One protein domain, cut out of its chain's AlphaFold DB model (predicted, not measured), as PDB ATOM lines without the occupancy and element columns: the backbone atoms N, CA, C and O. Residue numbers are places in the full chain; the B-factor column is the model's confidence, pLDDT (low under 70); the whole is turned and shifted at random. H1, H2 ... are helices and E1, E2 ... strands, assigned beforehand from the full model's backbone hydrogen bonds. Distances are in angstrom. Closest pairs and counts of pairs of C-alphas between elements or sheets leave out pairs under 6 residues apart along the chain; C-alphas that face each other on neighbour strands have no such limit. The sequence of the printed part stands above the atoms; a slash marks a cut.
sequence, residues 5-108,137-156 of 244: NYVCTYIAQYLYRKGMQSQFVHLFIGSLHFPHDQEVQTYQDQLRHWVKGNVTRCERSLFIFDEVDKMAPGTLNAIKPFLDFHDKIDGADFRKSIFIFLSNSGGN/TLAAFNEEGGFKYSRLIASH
ATOM      1  N   ASN A   5     126.386 109.780 120.647       91.31
ATOM      2  CA  ASN A   5     126.415 108.445 121.261       91.31
ATOM      3  C   ASN A   5     125.545 107.429 120.504       91.31
ATOM      4  O   ASN A   5     125.868 106.242 120.488       91.31
ATOM      5  N   TYR A   6     124.459 107.885 119.869       91.94
ATOM      6  CA  TYR A   6     123.586 107.030 119.062       91.94
ATOM      7  C   TYR A   6     124.345 106.479 117.848       91.94
ATOM      8  O   TYR A   6     124.406 105.268 117.662       91.94
ATOM      9  N   VAL A   7     125.031 107.351 117.101       94.62
ATOM     10  CA  VAL A   7     125.885 106.960 115.969       94.62
ATOM     11  C   VAL A   7     127.011 106.028 116.424       94.62
ATOM     12  O   VAL A   7     127.257 105.019 115.773       94.62
ATOM     13  N   CYS A   8     127.652 106.289 117.568       95.00
ATOM     14  CA  CYS A   8     128.691 105.393 118.097       95.00
ATOM     15  C   CYS A   8     128.157 104.001 118.433       95.00
ATOM     16  O   CYS A   8     128.793 102.996 118.119       95.00
ATOM     17  N   THR A   9     126.974 103.944 119.046       94.25
ATOM     18  CA  THR A   9     126.298 102.680 119.353       94.25
ATOM     19  C   THR A   9     125.998 101.914 118.067       94.25
ATOM     20  O   THR A   9     126.263 100.716 117.999       94.25
ATOM     21  N   TYR A  10     125.526 102.612 117.032       95.19
ATOM     22  CA  TYR A  10     125.249 102.029 115.723       95.19
ATOM     23  C   TYR A  10     126.519 101.494 115.042       95.19
ATOM     24  O   TYR A  10     126.537 100.354 114.580       95.19
ATOM     25  N   ILE A  11     127.616 102.261 115.054       97.00
ATOM     26  CA  ILE A  11     128.929 101.818 114.551       97.00
ATOM     27  C   ILE A  11     129.374 100.542 115.273       97.00
ATOM     28  O   ILE A  11     129.756  99.566 114.629       97.00
ATOM     29  N   ALA A  12     129.291 100.514 116.606       97.62
ATOM     30  CA  ALA A  12     129.685  99.345 117.382       97.62
ATOM     31  C   ALA A  12     128.818  98.118 117.053       97.62
ATOM     32  O   ALA A  12     129.356  97.026 116.887       97.62
ATOM     33  N   GLN A  13     127.496  98.285 116.942       96.75
ATOM     34  CA  GLN A  13     126.559  97.212 116.582       96.75
ATOM     35  C   GLN A  13     126.799  96.667 115.172       96.75
ATOM     36  O   GLN A  13     126.681  95.463 114.957       96.75
ATOM     37  N   TYR A  14     127.166  97.535 114.229       97.19
ATOM     38  CA  TYR A  14     127.471  97.136 112.861       97.19
ATOM     39  C   TYR A  14     128.801  96.376 112.761       97.19
ATOM     40  O   TYR A  14     128.901  95.373 112.058       97.19
ATOM     41  N   LEU A  15     129.833  96.833 113.479       97.25
ATOM     42  CA  LEU A  15     131.174  96.246 113.411       97.25
ATOM     43  C   LEU A  15     131.339  94.992 114.280       97.25
ATOM     44  O   LEU A  15     132.135  94.112 113.947       97.25
ATOM     45  N   TYR A  16     130.608  94.892 115.393       97.69
ATOM     46  CA  TYR A  16     130.762  93.814 116.366       97.69
ATOM     47  C   TYR A  16     129.418  93.179 116.703       97.69
ATOM     48  O   TYR A  16     128.480  93.849 117.119       97.69
ATOM     49  N   ARG A  17     129.359  91.840 116.669       96.75
ATOM     50  CA  ARG A  17     128.135  91.065 116.957       96.75
ATOM     51  C   ARG A  17     127.488  91.387 118.311       96.75
ATOM     52  O   ARG A  17     126.276  91.274 118.447       96.75
ATOM     53  N   LYS A  18     128.289  91.741 119.322       97.62
ATOM     54  CA  LYS A  18     127.810  92.125 120.664       97.62
ATOM     55  C   LYS A  18     127.680  93.645 120.849       97.62
ATOM     56  O   LYS A  18     127.438  94.102 121.963       97.62
ATOM     57  N   GLY A  19     127.870  94.435 119.793       97.12
ATOM     58  CA  GLY A  19     127.853  95.894 119.838       97.12
ATOM     59  C   GLY A  19     128.756  96.454 120.934       97.12
ATOM     60  O   GLY A  19     129.893  96.014 121.104       97.12
ATOM     61  N   MET A  20     128.203  97.368 121.731       96.88
ATOM     62  CA  MET A  20     128.873  97.976 122.888       96.88
ATOM     63  C   MET A  20     129.282  96.973 123.983       96.88
ATOM     64  O   MET A  20     130.130  97.295 124.802       96.88
ATOM     65  N   GLN A  21     128.707  95.764 124.008       97.31
ATOM     66  CA  GLN A  21     129.064  94.700 124.962       97.31
ATOM     67  C   GLN A  21     130.190  93.786 124.445       97.31
ATOM     68  O   GLN A  21     130.523  92.771 125.062       97.31
ATOM     69  N   SER A  22     130.754  94.083 123.273       97.94
ATOM     70  CA  SER A  22     131.916  93.370 122.749       97.94
ATOM     71  C   SER A  22     133.146  93.634 123.617       97.94
ATOM     72  O   SER A  22     133.441  94.775 123.949       97.94
ATOM     73  N   GLN A  23     133.935  92.595 123.899       97.25
ATOM     74  CA  GLN A  23     135.212  92.734 124.617       97.25
ATOM     75  C   GLN A  23     136.272  93.553 123.854       97.25
ATOM     76  O   GLN A  23     137.315  93.861 124.420       97.25
ATOM     77  N   PHE A  24     136.022  93.857 122.576       97.94
ATOM     78  CA  PHE A  24     136.893  94.649 121.698       97.94
ATOM     79  C   PHE A  24     136.375  96.080 121.485       97.94
ATOM     80  O   PHE A  24     136.909  96.807 120.650       97.94
ATOM     81  N   VAL A  25     135.305  96.463 122.190       98.31
ATOM     82  CA  VAL A  25     134.769  97.825 122.212       98.31
ATOM     83  C   VAL A  25     135.021  98.394 123.602       98.31
ATOM     84  O   VAL A  25     134.599  97.825 124.606       98.31
ATOM     85  N   HIS A  26     135.733  99.510 123.663       98.12
ATOM     86  CA  HIS A  26     136.197 100.115 124.904       98.12
ATOM     87  C   HIS A  26     135.647 101.532 125.013       98.12
ATOM     88  O   HIS A  26     135.958 102.379 124.180       98.12
ATOM     89  N   LEU A  27     134.835 101.787 126.038       97.88
ATOM     90  CA  LEU A  27     134.261 103.101 126.314       97.88
ATOM     91  C   LEU A  27     134.986 103.755 127.491       97.88
ATOM     92  O   LEU A  27     135.043 103.189 128.583       97.88
ATOM     93  N   PHE A  28     135.463 104.976 127.286       98.00
ATOM     94  CA  PHE A  28     135.970 105.840 128.339       98.00
ATOM     95  C   PHE A  28     135.100 107.084 128.469       98.00
ATOM     96  O   PHE A  28     134.828 107.732 127.469       98.00
ATOM     97  N   ILE A  29     134.694 107.436 129.688       97.50
ATOM     98  CA  ILE A  29     133.878 108.622 129.963       97.50
ATOM     99  C   ILE A  29     134.768 109.642 130.676       97.50
ATOM    100  O   ILE A  29     135.251 109.359 131.771       97.50
ATOM    101  N   GLY A  30     134.991 110.810 130.067       96.25
ATOM    102  CA  GLY A  30     135.921 111.836 130.553       96.25
ATOM    103  C   GLY A  30     135.670 112.246 132.002       96.25
ATOM    104  O   GLY A  30     136.573 112.161 132.828       96.25
ATOM    105  N   SER A  31     134.422 112.578 132.330       95.25
ATOM    106  CA  SER A  31     134.025 113.007 133.679       95.25
ATOM    107  C   SER A  31     134.092 111.915 134.753       95.25
ATOM    108  O   SER A  31     134.077 112.237 135.938       95.25
ATOM    109  N   LEU A  32     134.139 110.638 134.362       96.81
ATOM    110  CA  LEU A  32     134.166 109.507 135.291       96.81
ATOM    111  C   LEU A  32     135.576 108.947 135.462       96.81
ATOM    112  O   LEU A  32     136.000 108.672 136.578       96.81
ATOM    113  N   HIS A  33     136.285 108.740 134.355       97.06
ATOM    114  CA  HIS A  33     137.584 108.071 134.355       97.06
ATOM    115  C   HIS A  33     138.757 109.045 134.449       97.06
ATOM    116  O   HIS A  33     139.825 108.637 134.891       97.06
ATOM    117  N   PHE A  34     138.578 110.304 134.030       96.44
ATOM    118  CA  PHE A  34     139.657 111.293 133.955       96.44
ATOM    119  C   PHE A  34     139.267 112.684 134.513       96.44
ATOM    120  O   PHE A  34     139.506 113.690 133.835       96.44
ATOM    121  N   PRO A  35     138.648 112.776 135.709       95.38
ATOM    122  CA  PRO A  35     138.084 114.030 136.213       95.38
ATOM    123  C   PRO A  35     139.103 115.012 136.811       95.38
ATOM    124  O   PRO A  35     138.768 116.184 136.976       95.38
ATOM    125  N   HIS A  36     140.299 114.557 137.208       95.62
ATOM    126  CA  HIS A  36     141.222 115.359 138.019       95.62
ATOM    127  C   HIS A  36     142.523 115.700 137.288       95.62
ATOM    128  O   HIS A  36     143.336 114.827 136.984       95.62
ATOM    129  N   ASP A  37     142.772 116.995 137.092       93.62
ATOM    130  CA  ASP A  37     143.976 117.495 136.415       93.62
ATOM    131  C   ASP A  37     145.284 117.089 137.112       93.62
ATOM    132  O   ASP A  37     146.314 116.925 136.456       93.62
ATOM    133  N   GLN A  38     145.268 116.879 138.435       96.31
ATOM    134  CA  GLN A  38     146.461 116.457 139.178       96.31
ATOM    135  C   GLN A  38     146.880 115.009 138.876       96.31
ATOM    136  O   GLN A  38     148.030 114.644 139.111       96.31
ATOM    137  N   GLU A  39     145.975 114.185 138.344       96.25
ATOM    138  CA  GLU A  39     146.205 112.757 138.102       96.25
ATOM    139  C   GLU A  39     146.537 112.436 136.635       96.25
ATOM    140  O   GLU A  39     146.710 111.270 136.280       96.25
ATOM    141  N   VAL A  40     146.696 113.453 135.775       95.81
ATOM    142  CA  VAL A  40     146.919 113.285 134.325       95.81
ATOM    143  C   VAL A  40     148.068 112.326 134.007       95.81
ATOM    144  O   VAL A  40     147.947 111.531 133.079       95.81
ATOM    145  N   GLN A  41     149.171 112.345 134.762       96.69
ATOM    146  CA  GLN A  41     150.283 111.407 134.538       96.69
ATOM    147  C   GLN A  41     149.851 109.949 134.751       96.69
ATOM    148  O   GLN A  41     150.087 109.100 133.891       96.69
ATOM    149  N   THR A  42     149.138 109.675 135.844       97.31
ATOM    150  CA  THR A  42     148.578 108.351 136.141       97.31
ATOM    151  C   THR A  42     147.600 107.913 135.053       97.31
ATOM    152  O   THR A  42     147.678 106.782 134.570       97.31
ATOM    153  N   TYR A  43     146.715 108.813 134.613       97.19
ATOM    154  CA  TYR A  43     145.758 108.533 133.540       97.19
ATOM    155  C   TYR A  43     146.459 108.201 132.227       97.19
ATOM    156  O   TYR A  43     146.077 107.254 131.540       97.19
ATOM    157  N   GLN A  44     147.515 108.942 131.887       96.88
ATOM    158  CA  GLN A  44     148.302 108.695 130.687       96.88
ATOM    159  C   GLN A  44     148.945 107.303 130.703       96.88
ATOM    160  O   GLN A  44     148.905 106.601 129.691       96.88
ATOM    161  N   ASP A  45     149.514 106.885 131.832       97.06
ATOM    162  CA  ASP A  45     150.165 105.579 131.949       97.06
ATOM    163  C   ASP A  45     149.160 104.426 131.887       97.06
ATOM    164  O   ASP A  45     149.363 103.465 131.136       97.06
ATOM    165  N   GLN A  46     148.035 104.555 132.594       96.44
ATOM    166  CA  GLN A  46     146.943 103.583 132.547       96.44
ATOM    167  C   GLN A  46     146.366 103.456 131.134       96.44
ATOM    168  O   GLN A  46     146.217 102.344 130.622       96.44
ATOM    169  N   LEU A  47     146.091 104.584 130.473       96.62
ATOM    170  CA  LEU A  47     145.524 104.604 129.129       96.62
ATOM    171  C   LEU A  47     146.487 103.989 128.110       96.62
ATOM    172  O   LEU A  47     146.073 103.180 127.275       96.62
ATOM    173  N   ARG A  48     147.785 104.308 128.208       95.19
ATOM    174  CA  ARG A  48     148.814 103.740 127.329       95.19
ATOM    175  C   ARG A  48     148.901 102.224 127.484       95.19
ATOM    176  O   ARG A  48     148.938 101.513 126.479       95.19
ATOM    177  N   HIS A  49     148.898 101.726 128.722       94.81
ATOM    178  CA  HIS A  49     148.922 100.291 128.995       94.81
ATOM    179  C   HIS A  49     147.652  99.594 128.490       94.81
ATOM    180  O   HIS A  49     147.736  98.549 127.842       94.81
ATOM    181  N   TRP A  50     146.482 100.192 128.722       96.44
ATOM    182  CA  TRP A  50     145.195  99.629 128.322       96.44
ATOM    183  C   TRP A  50     145.053  99.502 126.806       96.44
ATOM    184  O   TRP A  50     144.683  98.437 126.303       96.44
ATOM    185  N   VAL A  51     145.355 100.576 126.070       95.44
ATOM    186  CA  VAL A  51     145.266 100.595 124.604       95.44
ATOM    187  C   VAL A  51     146.243  99.582 124.019       95.44
ATOM    188  O   VAL A  51     145.828  98.695 123.273       95.44
ATOM    189  N   LYS A  52     147.513  99.619 124.441       93.94
ATOM    190  CA  LYS A  52     148.524  98.657 123.989       93.94
ATOM    191  C   LYS A  52     148.107  97.207 124.259       93.94
ATOM    192  O   LYS A  52     148.186  96.369 123.359       93.94
ATOM    193  N   GLY A  53     147.641  96.908 125.470       93.94
ATOM    194  CA  GLY A  53     147.232  95.559 125.861       93.94
ATOM    195  C   GLY A  53     146.066  95.016 125.031       93.94
ATOM    196  O   GLY A  53     146.101  93.863 124.604       93.94
ATOM    197  N   ASN A  54     145.051  95.839 124.750       95.75
ATOM    198  CA  ASN A  54     143.881  95.399 123.985       95.75
ATOM    199  C   ASN A  54     144.157  95.285 122.482       95.75
ATOM    200  O   ASN A  54     143.749  94.295 121.877       95.75
ATOM    201  N   VAL A  55     144.923  96.208 121.892       94.38
ATOM    202  CA  VAL A  55     145.295  96.119 120.468       94.38
ATOM    203  C   VAL A  55     146.185  94.903 120.200       94.38
ATOM    204  O   VAL A  55     145.987  94.211 119.206       94.38
ATOM    205  N   THR A  56     147.087  94.560 121.127       92.44
ATOM    206  CA  THR A  56     147.904  93.334 121.024       92.44
ATOM    207  C   THR A  56     147.041  92.064 120.990       92.44
ATOM    208  O   THR A  56     147.408  91.078 120.355       92.44
ATOM    209  N   ARG A  57     145.873  92.072 121.648       93.19
ATOM    210  CA  ARG A  57     144.911  90.955 121.618       93.19
ATOM    211  C   ARG A  57     144.022  90.980 120.375       93.19
ATOM    212  O   ARG A  57     143.638  89.921 119.886       93.19
ATOM    213  N   CYS A  58     143.654  92.168 119.902       94.44
ATOM    214  CA  CYS A  58     142.830  92.368 118.718       94.44
ATOM    215  C   CYS A  58     143.149  93.719 118.069       94.44
ATOM    216  O   CYS A  58     142.725  94.767 118.553       94.44
ATOM    217  N   GLU A  59     143.822  93.685 116.918       94.12
ATOM    218  CA  GLU A  59     144.213  94.895 116.178       94.12
ATOM    219  C   GLU A  59     143.007  95.719 115.699       94.12
ATOM    220  O   GLU A  59     143.118  96.919 115.480       94.12
ATOM    221  N   ARG A  60     141.836  95.083 115.561       96.31
ATOM    222  CA  ARG A  60     140.558  95.721 115.214       96.31
ATOM    223  C   ARG A  60     139.752  96.057 116.466       96.31
ATOM    224  O   ARG A  60     138.599  95.647 116.582       96.31
ATOM    225  N   SER A  61     140.376  96.711 117.438       97.38
ATOM    226  CA  SER A  61     139.679  97.217 118.625       97.38
ATOM    227  C   SER A  61     139.085  98.600 118.348       97.38
ATOM    228  O   SER A  61     139.653  99.389 117.592       97.38
ATOM    229  N   LEU A  62     137.934  98.887 118.952       98.19
ATOM    230  CA  LEU A  62     137.248 100.175 118.871       98.19
ATOM    231  C   LEU A  62     137.341 100.875 120.228       98.19
ATOM    232  O   LEU A  62     136.863 100.351 121.231       98.19
ATOM    233  N   PHE A  63     137.924 102.069 120.252       98.25
ATOM    234  CA  PHE A  63     138.044 102.912 121.436       98.25
ATOM    235  C   PHE A  63     137.154 104.144 121.280       98.25
ATOM    236  O   PHE A  63     137.315 104.918 120.340       98.25
ATOM    237  N   ILE A  64     136.216 104.332 122.203       98.31
ATOM    238  CA  ILE A  64     135.301 105.472 122.247       98.31
ATOM    239  C   ILE A  64     135.641 106.292 123.489       98.31
ATOM    240  O   ILE A  64     135.580 105.785 124.606       98.31
ATOM    241  N   PHE A  65     135.970 107.563 123.296       97.69
ATOM    242  CA  PHE A  65     136.182 108.535 124.361       97.69
ATOM    243  C   PHE A  65     134.998 109.494 124.367       97.69
ATOM    244  O   PHE A  65     134.864 110.314 123.465       97.69
ATOM    245  N   ASP A  66     134.126 109.361 125.357       97.06
ATOM    246  CA  ASP A  66     132.966 110.217 125.568       97.06
ATOM    247  C   ASP A  66     133.284 111.358 126.540       97.06
ATOM    248  O   ASP A  66     134.160 111.233 127.398       97.06
ATOM    249  N   GLU A  67     132.558 112.465 126.412       95.31
ATOM    250  CA  GLU A  67     132.740 113.695 127.195       95.31
ATOM    251  C   GLU A  67     134.196 114.191 127.234       95.31
ATOM    252  O   GLU A  67     134.731 114.531 128.293       95.31
ATOM    253  N   VAL A  68     134.863 114.233 126.076       95.50
ATOM    254  CA  VAL A  68     136.256 114.699 125.983       95.50
ATOM    255  C   VAL A  68     136.398 116.158 126.429       95.50
ATOM    256  O   VAL A  68     137.422 116.505 127.007       95.50
ATOM    257  N   ASP A  69     135.370 116.991 126.266       93.81
ATOM    258  CA  ASP A  69     135.295 118.354 126.816       93.81
ATOM    259  C   ASP A  69     135.421 118.417 128.350       93.81
ATOM    260  O   ASP A  69     135.764 119.458 128.900       93.81
ATOM    261  N   LYS A  70     135.188 117.307 129.057       95.19
ATOM    262  CA  LYS A  70     135.293 117.212 130.524       95.19
ATOM    263  C   LYS A  70     136.502 116.406 130.997       95.19
ATOM    264  O   LYS A  70     136.634 116.138 132.186       95.19
ATOM    265  N   MET A  71     137.340 115.956 130.069       95.06
ATOM    266  CA  MET A  71     138.537 115.177 130.365       95.06
ATOM    267  C   MET A  71     139.684 116.106 130.761       95.06
ATOM    268  O   MET A  71     139.895 117.124 130.104       95.06
ATOM    269  N   ALA A  72     140.465 115.719 131.772       93.94
ATOM    270  CA  ALA A  72     141.646 116.470 132.186       93.94
ATOM    271  C   ALA A  72     142.599 116.756 130.995       93.94
ATOM    272  O   ALA A  72     142.969 115.814 130.266       93.94
ATOM    273  N   PRO A  73     143.011 118.020 130.758       93.38
ATOM    274  CA  PRO A  73     143.841 118.392 129.618       93.38
ATOM    275  C   PRO A  73     145.142 117.594 129.528       93.38
ATOM    276  O   PRO A  73     145.819 117.308 130.514       93.38
ATOM    277  N   GLY A  74     145.513 117.220 128.306       91.56
ATOM    278  CA  GLY A  74     146.721 116.443 128.043       91.56
ATOM    279  C   GLY A  74     146.589 114.935 128.272       91.56
ATOM    280  O   GLY A  74     147.486 114.210 127.848       91.56
ATOM    281  N   THR A  75     145.488 114.425 128.837       94.69
ATOM    282  CA  THR A  75     145.243 112.972 128.981       94.69
ATOM    283  C   THR A  75     145.383 112.232 127.643       94.69
ATOM    284  O   THR A  75     146.092 111.228 127.543       94.69
ATOM    285  N   LEU A  76     144.811 112.784 126.568       94.50
ATOM    286  CA  LEU A  76     144.858 112.187 125.227       94.50
ATOM    287  C   LEU A  76     146.255 112.184 124.581       94.50
ATOM    288  O   LEU A  76     146.473 111.480 123.595       94.50
ATOM    289  N   ASN A  77     147.243 112.890 125.138       92.62
ATOM    290  CA  ASN A  77     148.614 112.820 124.623       92.62
ATOM    291  C   ASN A  77     149.222 111.416 124.787       92.62
ATOM    292  O   ASN A  77     150.136 111.063 124.041       92.62
ATOM    293  N   ALA A  78     148.708 110.599 125.717       93.25
ATOM    294  CA  ALA A  78     149.169 109.226 125.918       93.25
ATOM    295  C   ALA A  78     148.945 108.314 124.713       93.25
ATOM    296  O   ALA A  78     149.738 107.397 124.503       93.25
ATOM    297  N   ILE A  79     147.888 108.568 123.938       92.50
ATOM    298  CA  ILE A  79     147.514 107.728 122.796       92.50
ATOM    299  C   ILE A  79     148.063 108.240 121.467       92.50
ATOM    300  O   ILE A  79     147.936 107.545 120.466       92.50
ATOM    301  N   LYS A  80     148.732 109.405 121.453       90.88
ATOM    302  CA  LYS A  80     149.364 109.964 120.247       90.88
ATOM    303  C   LYS A  80     150.197 108.926 119.481       90.88
ATOM    304  O   LYS A  80     149.993 108.826 118.277       90.88
ATOM    305  N   PRO A  81     151.093 108.140 120.118       89.00
ATOM    306  CA  PRO A  81     151.922 107.189 119.378       89.00
ATOM    307  C   PRO A  81     151.103 106.140 118.616       89.00
ATOM    308  O   PRO A  81     151.547 105.674 117.580       89.00
ATOM    309  N   PHE A  82     149.912 105.789 119.109       89.25
ATOM    310  CA  PHE A  82     149.043 104.768 118.517       89.25
ATOM    311  C   PHE A  82     148.163 105.290 117.378       89.25
ATOM    312  O   PHE A  82     147.594 104.494 116.642       89.25
ATOM    313  N   LEU A  83     148.033 106.612 117.266       88.31
ATOM    314  CA  LEU A  83     147.318 107.291 116.185       88.31
ATOM    315  C   LEU A  83     148.261 107.732 115.059       88.31
ATOM    316  O   LEU A  83     147.809 108.134 113.996       88.31
ATOM    317  N   ASP A  84     149.570 107.695 115.310       80.38
ATOM    318  CA  ASP A  84     150.594 108.024 114.326       80.38
ATOM    319  C   ASP A  84     150.755 106.895 113.291       80.38
ATOM    320  O   ASP A  84     150.401 105.740 113.540       80.38
ATOM    321  N   PHE A  85     151.343 107.197 112.133       71.31
ATOM    322  CA  PHE A  85     151.419 106.276 110.984       71.31
ATOM    323  C   PHE A  85     152.499 105.184 111.116       71.31
ATOM    324  O   PHE A  85     153.083 104.744 110.125       71.31
ATOM    325  N   HIS A  86     152.796 104.731 112.333       76.38
ATOM    326  CA  HIS A  86     153.776 103.674 112.568       76.38
ATOM    327  C   HIS A  86     153.228 102.303 112.141       76.38
ATOM    328  O   HIS A  86     152.146 101.902 112.564       76.38
ATOM    329  N   ASP A  87     153.996 101.556 111.336       70.19
ATOM    330  CA  ASP A  87     153.563 100.253 110.801       70.19
ATOM    331  C   ASP A  87     153.254  99.224 111.894       70.19
ATOM    332  O   ASP A  87     152.281  98.476 111.790       70.19
ATOM    333  N   LYS A  88     154.094  99.167 112.934       75.00
ATOM    334  CA  LYS A  88     153.895  98.333 114.122       75.00
ATOM    335  C   LYS A  88     154.508  98.998 115.340       75.00
ATOM    336  O   LYS A  88     155.641  99.471 115.284       75.00
ATOM    337  N   ILE A  89     153.796  98.941 116.459       75.62
ATOM    338  CA  ILE A  89     154.327  99.300 117.775       75.62
ATOM    339  C   ILE A  89     154.269  98.034 118.618       75.62
ATOM    340  O   ILE A  89     153.206  97.444 118.787       75.62
ATOM    341  N   ASP A  90     155.431  97.570 119.079       75.12
ATOM    342  CA  ASP A  90     155.564  96.330 119.855       75.12
ATOM    343  C   ASP A  90     154.901  95.103 119.194       75.12
ATOM    344  O   ASP A  90     154.354  94.226 119.860       75.12
ATOM    345  N   GLY A  91     154.946  95.041 117.858       78.88
ATOM    346  CA  GLY A  91     154.429  93.923 117.063       78.88
ATOM    347  C   GLY A  91     152.953  94.018 116.655       78.88
ATOM    348  O   GLY A  91     152.548  93.230 115.799       78.88
ATOM    349  N   ALA A  92     152.188  94.981 117.182       84.69
ATOM    350  CA  ALA A  92     150.774  95.188 116.855       84.69
ATOM    351  C   ALA A  92     150.563  96.334 115.845       84.69
ATOM    352  O   ALA A  92     151.222  97.374 115.937       84.69
ATOM    353  N   ASP A  93     149.639  96.148 114.894       88.25
ATOM    354  CA  ASP A  93     149.246  97.166 113.908       88.25
ATOM    355  C   ASP A  93     148.062  98.007 114.418       88.25
ATOM    356  O   ASP A  93     146.897  97.604 114.341       88.25
ATOM    357  N   PHE A  94     148.367  99.197 114.937       89.62
ATOM    358  CA  PHE A  94     147.368 100.112 115.497       89.62
ATOM    359  C   PHE A  94     146.496 100.785 114.429       89.62
ATOM    360  O   PHE A  94     145.397 101.233 114.748       89.62
ATOM    361  N   ARG A  95     146.900 100.772 113.150       89.56
ATOM    362  CA  ARG A  95     146.145 101.397 112.043       89.56
ATOM    363  C   ARG A  95     144.832 100.676 111.730       89.56
ATOM    364  O   ARG A  95     144.001 101.186 110.989       89.56
ATOM    365  N   LYS A  96     144.650  99.463 112.261       93.00
ATOM    366  CA  LYS A  96     143.403  98.689 112.154       93.00
ATOM    367  C   LYS A  96     142.407  99.001 113.272       93.00
ATOM    368  O   LYS A  96     141.263  98.548 113.193       93.00
ATOM    369  N   SER A  97     142.842  99.712 114.311       95.31
ATOM    370  CA  SER A  97     141.985 100.132 115.414       95.31
ATOM    371  C   SER A  97     141.261 101.424 115.059       95.31
ATOM    372  O   SER A  97     141.763 102.245 114.297       95.31
ATOM    373  N   ILE A  98     140.073 101.607 115.626       96.69
ATOM    374  CA  ILE A  98     139.259 102.806 115.416       96.69
ATOM    375  C   ILE A  98     139.209 103.582 116.726       96.69
ATOM    376  O   ILE A  98     138.906 103.012 117.774       96.69
ATOM    377  N   PHE A  99     139.466 104.884 116.656       97.19
ATOM    378  CA  PHE A  99     139.376 105.797 117.789       97.19
ATOM    379  C   PHE A  99     138.299 106.841 117.496       97.19
ATOM    380  O   PHE A  99     138.373 107.558 116.501       97.19
ATOM    381  N   ILE A 100     137.280 106.914 118.350       97.44
ATOM    382  CA  ILE A 100     136.171 107.862 118.229       97.44
ATOM    383  C   ILE A 100     136.178 108.774 119.449       97.44
ATOM    384  O   ILE A 100     136.154 108.302 120.584       97.44
ATOM    385  N   PHE A 101     136.157 110.083 119.213       96.19
ATOM    386  CA  PHE A 101     136.127 111.094 120.263       96.19
ATOM    387  C   PHE A 101     134.811 111.868 120.210       96.19
ATOM    388  O   PHE A 101     134.467 112.460 119.187       96.19
ATOM    389  N   LEU A 102     134.077 111.883 121.320       95.94
ATOM    390  CA  LEU A 102     132.842 112.635 121.484       95.94
ATOM    391  C   LEU A 102     133.114 113.801 122.424       95.94
ATOM    392  O   LEU A 102     133.485 113.622 123.580       95.94
ATOM    393  N   SER A 103     132.933 115.006 121.900       93.75
ATOM    394  CA  SER A 103     133.096 116.248 122.648       93.75
ATOM    395  C   SER A 103     131.928 117.179 122.364       93.75
ATOM    396  O   SER A 103     131.417 117.184 121.242       93.75
ATOM    397  N   ASN A 104     131.510 117.985 123.335       92.38
ATOM    398  CA  ASN A 104     130.617 119.121 123.087       92.38
ATOM    399  C   ASN A 104     131.356 120.395 122.657       92.38
ATOM    400  O   ASN A 104     130.690 121.394 122.373       92.38
ATOM    401  N   SER A 105     132.690 120.353 122.559       90.94
ATOM    402  CA  SER A 105     133.482 121.511 122.152       90.94
ATOM    403  C   SER A 105     133.044 122.062 120.798       90.94
ATOM    404  O   SER A 105     132.725 121.301 119.878       90.94
ATOM    405  N   GLY A 106     132.995 123.388 120.679       91.62
ATOM    406  CA  GLY A 106     132.531 124.082 119.476       91.62
ATOM    407  C   GLY A 106     131.019 124.047 119.270       91.62
ATOM    408  O   GLY A 106     130.523 124.577 118.277       91.62
ATOM    409  N   GLY A 107     130.249 123.463 120.197       92.00
ATOM    410  CA  GLY A 107     128.789 123.401 120.098       92.00
ATOM    411  C   GLY A 107     128.134 124.781 119.973       92.00
ATOM    412  O   GLY A 107     127.189 124.946 119.198       92.00
ATOM    413  N   ASN A 108     128.672 125.785 120.673       91.31
ATOM    414  CA  ASN A 108     128.199 127.169 120.593       91.31
ATOM    415  C   ASN A 108     128.485 127.803 119.226       91.31
ATOM    416  O   ASN A 108     127.611 128.467 118.670       91.31
ATOM    417  N   THR A 137     137.745 122.523 114.512       87.25
ATOM    418  CA  THR A 137     139.194 122.406 114.731       87.25
ATOM    419  C   THR A 137     139.690 123.501 115.673       87.25
ATOM    420  O   THR A 137     140.433 123.221 116.615       87.25
ATOM    421  N   LEU A 138     139.233 124.742 115.465       87.94
ATOM    422  CA  LEU A 138     139.570 125.868 116.336       87.94
ATOM    423  C   LEU A 138     139.011 125.685 117.747       87.94
ATOM    424  O   LEU A 138     139.730 125.920 118.719       87.94
ATOM    425  N   ALA A 139     137.757 125.251 117.874       89.50
ATOM    426  CA  ALA A 139     137.140 125.035 119.175       89.50
ATOM    427  C   ALA A 139     137.812 123.892 119.949       89.50
ATOM    428  O   ALA A 139     138.166 124.062 121.110       89.50
ATOM    429  N   ALA A 140     138.075 122.755 119.297       86.69
ATOM    430  CA  ALA A 140     138.740 121.609 119.914       86.69
ATOM    431  C   ALA A 140     140.143 121.951 120.439       86.69
ATOM    432  O   ALA A 140     140.561 121.409 121.457       86.69
ATOM    433  N   PHE A 141     140.875 122.844 119.763       86.06
ATOM    434  CA  PHE A 141     142.213 123.242 120.198       86.06
ATOM    435  C   PHE A 141     142.208 124.223 121.381       86.06
ATOM    436  O   PHE A 141     143.114 124.171 122.219       86.06
ATOM    437  N   ASN A 142     141.216 125.121 121.434       86.00
ATOM    438  CA  ASN A 142     141.207 126.266 122.348       86.00
ATOM    439  C   ASN A 142     140.307 126.093 123.580       86.00
ATOM    440  O   ASN A 142     140.611 126.668 124.625       86.00
ATOM    441  N   GLU A 143     139.201 125.357 123.470       89.88
ATOM    442  CA  GLU A 143     138.283 125.136 124.591       89.88
ATOM    443  C   GLU A 143     138.874 124.175 125.631       89.88
ATOM    444  O   GLU A 143     139.740 123.359 125.317       89.88
ATOM    445  N   GLU A 144     138.405 124.267 126.879       85.19
ATOM    446  CA  GLU A 144     138.790 123.332 127.943       85.19
ATOM    447  C   GLU A 144     138.402 121.883 127.608       85.19
ATOM    448  O   GLU A 144     137.421 121.621 126.910       85.19
ATOM    449  N   GLY A 145     139.186 120.943 128.138       87.38
ATOM    450  CA  GLY A 145     138.975 119.507 127.980       87.38
ATOM    451  C   GLY A 145     140.202 118.768 127.447       87.38
ATOM    452  O   GLY A 145     141.291 119.323 127.286       87.38
ATOM    453  N   GLY A 146     140.021 117.491 127.116       83.44
ATOM    454  CA  GLY A 146     141.095 116.572 126.730       83.44
ATOM    455  C   GLY A 146     141.787 116.920 125.409       83.44
ATOM    456  O   GLY A 146     142.896 116.440 125.158       83.44
ATOM    457  N   PHE A 147     141.164 117.761 124.577       87.00
ATOM    458  CA  PHE A 147     141.756 118.270 123.337       87.00
ATOM    459  C   PHE A 147     142.500 119.595 123.487       87.00
ATOM    460  O   PHE A 147     143.294 119.923 122.600       87.00
ATOM    461  N   LYS A 148     142.328 120.308 124.605       86.06
ATOM    462  CA  LYS A 148     142.991 121.588 124.830       86.06
ATOM    463  C   LYS A 148     144.503 121.427 124.745       86.06
ATOM    464  O   LYS A 148     145.094 120.647 125.495       86.06
ATOM    465  N   TYR A 149     145.124 122.137 123.803       80.50
ATOM    466  CA  TYR A 149     146.558 122.025 123.495       80.50
ATOM    467  C   TYR A 149     147.048 120.585 123.257       80.50
ATOM    468  O   TYR A 149     148.234 120.274 123.408       80.50
ATOM    469  N   SER A 150     146.136 119.680 122.897       83.56
ATOM    470  CA  SER A 150     146.462 118.287 122.657       83.56
ATOM    471  C   SER A 150     147.328 118.169 121.418       83.56
ATOM    472  O   SER A 150     147.061 118.759 120.364       83.56
ATOM    473  N   ARG A 151     148.353 117.324 121.520       84.44
ATOM    474  CA  ARG A 151     149.216 117.010 120.384       84.44
ATOM    475  C   ARG A 151     148.458 116.272 119.283       84.44
ATOM    476  O   ARG A 151     148.933 116.274 118.157       84.44
ATOM    477  N   LEU A 152     147.293 115.686 119.576       84.62
ATOM    478  CA  LEU A 152     146.460 115.037 118.562       84.62
ATOM    479  C   LEU A 152     145.968 116.033 117.509       84.62
ATOM    480  O   LEU A 152     146.098 115.777 116.316       84.62
ATOM    481  N   ILE A 153     145.470 117.191 117.951       83.62
ATOM    482  CA  ILE A 153     145.000 118.249 117.052       83.62
ATOM    483  C   ILE A 153     146.196 118.957 116.412       83.62
ATOM    484  O   ILE A 153     146.238 119.112 115.196       83.62
ATOM    485  N   ALA A 154     147.212 119.308 117.211       80.62
ATOM    486  CA  ALA A 154     148.396 120.020 116.722       80.62
ATOM    487  C   ALA A 154     149.212 119.231 115.681       80.62
ATOM    488  O   ALA A 154     149.917 119.827 114.877       80.62
ATOM    489  N   SER A 155     149.163 117.895 115.721       84.00
ATOM    490  CA  SER A 155     149.845 117.011 114.764       84.00
ATOM    491  C   SER A 155     148.918 116.474 113.667       84.00
ATOM    492  O   SER A 155     149.320 115.554 112.964       84.00
ATOM    493  N   HIS A 156     147.697 117.006 113.524       84.44
ATOM    494  CA  HIS A 156     146.721 116.577 112.511       84.44
ATOM    495  C   HIS A 156     146.426 115.062 112.518       84.44
ATOM    496  O   HIS A 156     146.249 114.457 111.467       84.44
TER     497      HIS A 156
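This is residues 5 to 108 and 137 to 156 of the 244 residues of an uncharacterized protein of Soboliphyme baturini (UniProt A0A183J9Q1). A small parallel sheet, E1, E2, E3 in that order, has helix H1 covering one face, while side-by-side helices H3 and H4 lie beyond its other side and only graze it. H6 packs on H4, and H5 on H6, away from the sheet. The printed part has 124 residues with six named helices and three named strands, H1 E1 H2 H3 E2 H4 E3 H5 H6, of mixed class. It is compact, with a radius of gyration of the C-alphas of 14.1 A, spanning 35 by 32 by 25 A.

Inner strand E2, residues 62 to 66, is parallel to edge strands E1, residues 25 to 29, and E3, residues 98 to 101; N 26 and O 62, like N 63 and O 98, are 2.8 A apart, within hydrogen-bond range. H1, residues 5 to 15, runs along the strands over E2, its height over the sheet 10.0 A; their closest C-alphas, of Ala 12 and Leu 62, are 7.8 A apart. H3, residues 37 to 57, and H4, residues 75 to 83, touch at a shallow tilt of 27 degrees, the same way, closest at the C-alphas of Gln 44 and Ala 78, 4.9 A. H6, residues 151 to 154, touches H4 and H5, residues 137 to 142. H2, residues 30 to 33, is only just not on the sheet, with 4 pairs of C-alphas within 10 A. O i to N i+4 pairs are all within range in H1 and H5, 15 of 17 in H3 and 1 of 5 in H4, where 5 of 6 i+3 pairs are.

H1 begins at C-alpha 5 (126.415, 108.445, 121.261); H6 ends at C-alpha 154 (148.396, 120.020, 116.722). H3 is 30.4 A long, with a kink of 32 degrees near residue 44.

Residues 109 to 136 are not printed, a 13.3 A gap between C-alphas 108 and 137. H4 to E3 is a long link. No printed residue is under 70 in pLDDT.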